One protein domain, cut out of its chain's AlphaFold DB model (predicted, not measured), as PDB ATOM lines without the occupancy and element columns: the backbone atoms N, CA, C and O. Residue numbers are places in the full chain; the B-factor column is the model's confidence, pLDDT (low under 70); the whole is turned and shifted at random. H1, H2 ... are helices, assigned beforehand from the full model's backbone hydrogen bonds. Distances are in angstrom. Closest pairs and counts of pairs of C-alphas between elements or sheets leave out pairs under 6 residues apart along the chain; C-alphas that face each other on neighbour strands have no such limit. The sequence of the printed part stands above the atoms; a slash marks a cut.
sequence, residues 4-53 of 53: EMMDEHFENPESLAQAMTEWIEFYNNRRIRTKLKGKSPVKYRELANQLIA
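AT A GLANCE: This is residues 4 to 53 of the 53 residues of the protein "Mobile element protein" of Lactiplantibacillus plantarum (UniProt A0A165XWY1). Two helices stand almost end to end along a rod, the longer H1 and then H2, and meet at a corner. The loop between them bulges out to one side before coming back to the start of H2, and residues 48 to 53 stick out at the far end. The printed part has 50 residues with two named helices, H1 then H2, and no named strand, an all-helix class. It is only just extended, close to loose, with a radius of gyration of the C-alphas of 14.7 A and spans of 45 by 21 by 13 A.

IN THESE COORDINATES: H1, residues 13 to 29, is 24.3 A long and begins at C-alpha 13 (46.480, -13.454, 25.544). H2, residues 41 to 52, is 16.9 A long and ends at C-alpha 52 (37.009, -52.301, 18.963).

HOW THE PARTS SIT: H1 touches H2 with residues 27 to 29 alone, and H2 touches H1 with residues 41 to 42 alone. Their closest C-alphas, of Asn 28 and Pro 41, are 5.3 A apart. They run the same way at a steep tilt of 47 degrees. In H1 and H2 every O i to N i+4 pair is within hydrogen-bond range.

THE WHOLE: The two C-alphas farthest apart, of Glu 11 and Ala 53, are 46.4 A apart. The printed part has no cut. The link from H1 to H2, 11 residues, is long. Residues 4 to 6 and residue 53 have pLDDT under 70.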
ATOM      1  N   GLU A   4      42.784 -20.670   8.907       64.31
ATOM      2  CA  GLU A   4      41.835 -19.630   9.345       64.31
ATOM      3  C   GLU A   4      42.144 -19.027  10.722       64.31
ATOM      4  O   GLU A   4      41.777 -17.893  10.967       64.31
ATOM      5  N   MET A   5      42.824 -19.760  11.607       68.06
ATOM      6  CA  MET A   5      43.231 -19.258  12.923       68.06
ATOM      7  C   MET A   5      44.705 -18.855  12.998       68.06
ATOM      8  O   MET A   5      45.150 -18.361  14.026       68.06
ATOM      9  N   MET A   6      45.486 -19.127  11.950       69.75
ATOM     10  CA  MET A   6      46.888 -18.701  11.876       69.75
ATOM     11  C   MET A   6      47.036 -17.294  11.298       69.75
ATOM     12  O   MET A   6      48.040 -16.646  11.575       69.75
ATOM     13  N   ASP A   7      46.036 -16.825  10.550       74.75
ATOM     14  CA  ASP A   7      46.016 -15.486   9.956       74.75
ATOM     15  C   ASP A   7      45.304 -14.444  10.850       74.75
ATOM     16  O   ASP A   7      45.201 -13.276  10.477       74.75
ATOM     17  N   GLU A   8      44.814 -14.841  12.033       79.44
ATOM     18  CA  GLU A   8      44.181 -13.933  12.995       79.44
ATOM     19  C   GLU A   8      45.210 -13.285  13.931       79.44
ATOM     20  O   GLU A   8      46.070 -13.953  14.512       79.44
ATOM     21  N   HIS A   9      45.096 -11.965  14.105       85.00
ATOM     22  CA  HIS A   9      45.864 -11.222  15.098       85.00
ATOM     23  C   HIS A   9      45.058 -11.098  16.392       85.00
ATOM     24  O   HIS A   9      43.905 -10.669  16.374       85.00
ATOM     25  N   PHE A  10      45.672 -11.461  17.519       89.12
ATOM     26  CA  PHE A  10      45.061 -11.361  18.840       89.12
ATOM     27  C   PHE A  10      45.730 -10.243  19.629       89.12
ATOM     28  O   PHE A  10      46.923 -10.305  19.914       89.12
ATOM     29  N   GLU A  11      44.938  -9.245  20.015       88.19
ATOM     30  CA  GLU A  11      45.414  -8.063  20.747       88.19
ATOM     31  C   GLU A  11      45.955  -8.393  22.148       88.19
ATOM     32  O   GLU A  11      46.758  -7.647  22.707       88.19
ATOM     33  N   ASN A  12      45.501  -9.495  22.755       94.38
ATOM     34  CA  ASN A  12      45.941  -9.917  24.079       94.38
ATOM     35  C   ASN A  12      45.836 -11.447  24.273       94.38
ATOM     36  O   ASN A  12      45.144 -12.132  23.518       94.38
ATOM     37  N   PRO A  13      46.512 -12.013  25.291       93.69
ATOM     38  CA  PRO A  13      46.480 -13.454  25.544       93.69
ATOM     39  C   PRO A  13      45.090 -14.014  25.882       93.69
ATOM     40  O   PRO A  13      44.831 -15.189  25.628       93.69
ATOM     41  N   GLU A  14      44.200 -13.202  26.456       95.69
ATOM     42  CA  GLU A  14      42.851 -13.631  26.836       95.69
ATOM     43  C   GLU A  14      41.973 -13.868  25.600       95.69
ATOM     44  O   GLU A  14      41.308 -14.902  25.512       95.69
ATOM     45  N   SER A  15      42.042 -12.986  24.598       92.94
ATOM     46  CA  SER A  15      41.312 -13.160  23.337       92.94
ATOM     47  C   SER A  15      41.794 -14.383  22.557       92.94
ATOM     48  O   SER A  15      40.972 -15.138  22.034       92.94
ATOM     49  N   LEU A  16      43.104 -14.656  22.563       91.25
ATOM     50  CA  LEU A  16      43.654 -15.898  22.015       91.25
ATOM     51  C   LEU A  16      43.112 -17.129  22.755       91.25
ATOM     52  O   LEU A  16      42.678 -18.093  22.123       91.25
ATOM     53  N   ALA A  17      43.117 -17.116  24.092       94.00
ATOM     54  CA  ALA A  17      42.628 -18.240  24.891       94.00
ATOM     55  C   ALA A  17      41.138 -18.518  24.639       94.00
ATOM     56  O   ALA A  17      40.730 -19.681  24.523       94.00
ATOM     57  N   GLN A  18      40.329 -17.464  24.497       94.00
ATOM     58  CA  GLN A  18      38.922 -17.585  24.140       94.00
ATOM     59  C   GLN A  18      38.752 -18.199  22.744       94.00
ATOM     60  O   GLN A  18      38.066 -19.216  22.610       94.00
ATOM     61  N   ALA A  19      39.433 -17.662  21.729       92.00
ATOM     62  CA  ALA A  19      39.360 -18.185  20.366       92.00
ATOM     63  C   ALA A  19      39.792 -19.660  20.295       92.00
ATOM     64  O   ALA A  19      39.127 -20.489  19.673       92.00
ATOM     65  N   MET A  20      40.857 -20.037  21.009       92.31
ATOM     66  CA  MET A  20      41.284 -21.434  21.115       92.31
ATOM     67  C   MET A  20      40.221 -22.326  21.765       92.31
ATOM     68  O   MET A  20      39.996 -23.450  21.306       92.31
ATOM     69  N   THR A  21      39.552 -21.843  22.810       94.88
ATOM     70  CA  THR A  21      38.484 -22.582  23.497       94.88
ATOM     71  C   THR A  21      37.298 -22.825  22.564       94.88
ATOM     72  O   THR A  21      36.813 -23.955  22.452       94.88
ATOM     73  N   GLU A  22      36.882 -21.797  21.828       93.81
ATOM     74  CA  GLU A  22      35.806 -21.882  20.838       93.81
ATOM     75  C   GLU A  22      36.171 -22.829  19.688       93.81
ATOM     76  O   GLU A  22      35.371 -23.681  19.291       93.81
ATOM     77  N   TRP A  23      37.414 -22.762  19.203       92.38
ATOM     78  CA  TRP A  23      37.916 -23.673  18.180       92.38
ATOM     79  C   TRP A  23      37.855 -25.134  18.614       92.38
ATOM     80  O   TRP A  23      37.429 -26.003  17.848       92.38
ATOM     81  N   ILE A  24      38.284 -25.416  19.846       94.12
ATOM     82  CA  ILE A  24      38.274 -26.764  20.416       94.12
ATOM     83  C   ILE A  24      36.834 -27.268  20.568       94.12
ATOM     84  O   ILE A  24      36.556 -28.417  20.204       94.12
ATOM     85  N   GLU A  25      35.908 -26.433  21.049       95.75
ATOM     86  CA  GLU A  25      34.486 -26.785  21.150       95.75
ATOM     87  C   GLU A  25      33.913 -27.132  19.775       95.75
ATOM     88  O   GLU A  25      33.347 -28.218  19.597       95.75
ATOM     89  N   PHE A  26      34.134 -26.265  18.786       94.25
ATOM     90  CA  PHE A  26      33.663 -26.473  17.425       94.25
ATOM     91  C   PHE A  26      34.228 -27.769  16.840       94.25
ATOM     92  O   PHE A  26      33.489 -28.591  16.278       94.25
ATOM     93  N   TYR A  27      35.538 -27.982  16.988       93.31
ATOM     94  CA  TYR A  27      36.222 -29.142  16.435       93.31
ATOM     95  C   TYR A  27      35.719 -30.448  17.053       93.31
ATOM     96  O   TYR A  27      35.552 -31.433  16.335       93.31
ATOM     97  N   ASN A  28      35.444 -30.472  18.357       95.06
ATOM     98  CA  ASN A  28      35.000 -31.680  19.049       95.06
ATOM     99  C   ASN A  28      33.504 -31.967  18.887       95.06
ATOM    100  O   ASN A  28      33.113 -33.140  18.852       95.06
ATOM    101  N   ASN A  29      32.672 -30.930  18.760       95.25
ATOM    102  CA  ASN A  29      31.218 -31.073  18.841       95.25
ATOM    103  C   ASN A  29      30.481 -30.846  17.518       95.25
ATOM    104  O   ASN A  29      29.429 -31.449  17.288       95.25
ATOM    105  N   ARG A  30      31.011 -30.010  16.623       93.00
ATOM    106  CA  ARG A  30      30.249 -29.499  15.467       93.00
ATOM    107  C   ARG A  30      30.847 -29.884  14.121       93.00
ATOM    108  O   ARG A  30      30.113 -30.048  13.146       93.00
ATOM    109  N   ARG A  31      32.162 -30.059  14.050       92.56
ATOM    110  CA  ARG A  31      32.879 -30.291  12.794       92.56
ATOM    111  C   ARG A  31      32.445 -31.585  12.085       92.56
ATOM    112  O   ARG A  31      32.323 -32.637  12.700       92.56
ATOM    113  N   ILE A  32      32.263 -31.513  10.759       90.50
ATOM    114  CA  ILE A  32      32.118 -32.664   9.830       90.50
ATOM    115  C   ILE A  32      30.962 -33.637  10.177       90.50
ATOM    116  O   ILE A  32      30.915 -34.771   9.708       90.50
ATOM    117  N   ARG A  33      29.945 -33.191  10.925       89.31
ATOM    118  CA  ARG A  33      28.809 -34.046  11.330       89.31
ATOM    119  C   ARG A  33      28.131 -34.779  10.167       89.31
ATOM    120  O   ARG A  33      27.709 -35.918  10.340       89.31
ATOM    121  N   THR A  34      28.071 -34.177   8.979       90.88
ATOM    122  CA  THR A  34      27.487 -34.799   7.777       90.88
ATOM    123  C   THR A  34      28.199 -36.091   7.370       90.88
ATOM    124  O   THR A  34      27.533 -37.082   7.092       90.88
ATOM    125  N   LYS A  35      29.539 -36.140   7.424       91.69
ATOM    126  CA  LYS A  35      30.303 -37.370   7.135       91.69
ATOM    127  C   LYS A  35      30.259 -38.377   8.290       91.69
ATOM    128  O   LYS A  35      30.486 -39.561   8.078       91.69
ATOM    129  N   LEU A  36      29.931 -37.920   9.499       93.81
ATOM    130  CA  LEU A  36      29.848 -38.738  10.715       93.81
ATOM    131  C   LEU A  36      28.420 -39.218  11.023       93.81
ATOM    132  O   LEU A  36      28.079 -39.477  12.180       93.81
ATOM    133  N   LYS A  37      27.553 -39.322  10.005       92.19
ATOM    134  CA  LYS A  37      26.148 -39.751  10.161       92.19
ATOM    135  C   LYS A  37      25.393 -38.923  11.220       92.19
ATOM    136  O   LYS A  37      24.679 -39.464  12.063       92.19
ATOM    137  N   GLY A  38      25.628 -37.612  11.234       91.94
ATOM    138  CA  GLY A  38      25.010 -36.647  12.151       91.94
ATOM    139  C   GLY A  38      25.634 -36.564  13.551       91.94
ATOM    140  O   GLY A  38      25.283 -35.652  14.314       91.94
ATOM    141  N   LYS A  39      26.569 -37.460  13.900       93.62
ATOM    142  CA  LYS A  39      27.246 -37.489  15.207       93.62
ATOM    143  C   LYS A  39      28.340 -36.432  15.285       93.62
ATOM    144  O   LYS A  39      28.971 -36.107  14.283       93.62
ATOM    145  N   SER A  40      28.567 -35.905  16.486       96.00
ATOM    146  CA  SER A  40      29.744 -35.079  16.743       96.00
ATOM    147  C   SER A  40      31.024 -35.921  16.641       96.00
ATOM    148  O   SER A  40      30.972 -37.131  16.883       96.00
ATOM    149  N   PRO A  41      32.176 -35.304  16.328       96.31
ATOM    150  CA  PRO A  41      33.467 -35.986  16.329       96.31
ATOM    151  C   PRO A  41      33.756 -36.775  17.607       96.31
ATOM    152  O   PRO A  41      34.175 -37.927  17.514       96.31
ATOM    153  N   VAL A  42      33.476 -36.212  18.789       96.25
ATOM    154  CA  VAL A  42      33.677 -36.926  20.062       96.25
ATOM    155  C   VAL A  42      32.802 -38.180  20.172       96.25
ATOM    156  O   VAL A  42      33.338 -39.268  20.370       96.25
ATOM    157  N   LYS A  43      31.495 -38.073  19.895       95.12
ATOM    158  CA  LYS A  43      30.563 -39.214  19.944       95.12
ATOM    159  C   LYS A  43      30.906 -40.289  18.919       95.12
ATOM    160  O   LYS A  43      30.682 -41.473  19.145       95.12
ATOM    161  N   TYR A  44      31.414 -39.881  17.757       94.94
ATOM    162  CA  TYR A  44      31.836 -40.823  16.730       94.94
ATOM    163  C   TYR A  44      33.080 -41.614  17.163       94.94
ATOM    164  O   TYR A  44      33.119 -42.824  16.957       94.94
ATOM    165  N   ARG A  45      34.065 -40.959  17.800       94.25
ATOM    166  CA  ARG A  45      35.252 -41.634  18.358       94.25
ATOM    167  C   ARG A  45      34.891 -42.603  19.481       94.25
ATOM    168  O   ARG A  45      35.389 -43.719  19.485       94.25
ATOM    169  N   GLU A  46      34.008 -42.203  20.393       95.50
ATOM    170  CA  GLU A  46      33.525 -43.076  21.473       95.50
ATOM    171  C   GLU A  46      32.864 -44.342  20.923       95.50
ATOM    172  O   GLU A  46      33.205 -45.444  21.344       95.50
ATOM    173  N   LEU A  47      31.982 -44.195  19.927       92.56
ATOM    174  CA  LEU A  47      31.353 -45.332  19.258       92.56
ATOM    175  C   LEU A  47      32.390 -46.249  18.594       92.56
ATOM    176  O   LEU A  47      32.285 -47.464  18.702       92.56
ATOM    177  N   ALA A  48      33.389 -45.682  17.910       90.31
ATOM    178  CA  ALA A  48      34.454 -46.471  17.296       90.31
ATOM    179  C   ALA A  48      35.256 -47.260  18.344       90.31
ATOM    180  O   ALA A  48      35.523 -48.438  18.135       90.31
ATOM    181  N   ASN A  49      35.573 -46.649  19.488       89.75
ATOM    182  CA  ASN A  49      36.290 -47.314  20.578       89.75
ATOM    183  C   ASN A  49      35.473 -48.459  21.196       89.75
ATOM    184  O   ASN A  49      36.038 -49.496  21.520       89.75
ATOM    185  N   GLN A  50      34.152 -48.298  21.323       87.94
ATOM    186  CA  GLN A  50      33.254 -49.353  21.809       87.94
ATOM    187  C   GLN A  50      33.131 -50.541  20.848       87.94
ATOM    188  O   GLN A  50      32.831 -51.637  21.293       87.94
ATOM    189  N   LEU A  51      33.331 -50.332  19.544       83.50
ATOM    190  CA  LEU A  51      33.278 -51.397  18.533       83.50
ATOM    191  C   LEU A  51      34.585 -52.199  18.428       83.50
ATOM    192  O   LEU A  51      34.600 -53.242  17.779       83.50
ATOM    193  N   ILE A  52      35.678 -51.677  18.987       75.56
ATOM    194  CA  ILE A  52      37.009 -52.301  18.963       75.56
ATOM    195  C   ILE A  52      37.274 -53.104  20.252       75.56
ATOM    196  O   ILE A  52      38.167 -53.950  20.258       75.56
ATOM    197  N   ALA A  53      36.511 -52.845  21.320       57.06
ATOM    198  CA  ALA A  53      36.530 -53.598  22.576       57.06
ATOM    199  C   ALA A  53      35.670 -54.867  22.488       57.06
ATOM    200  O   ALA A  53      36.090 -55.883  23.083       57.06
TER     201      ALA A  53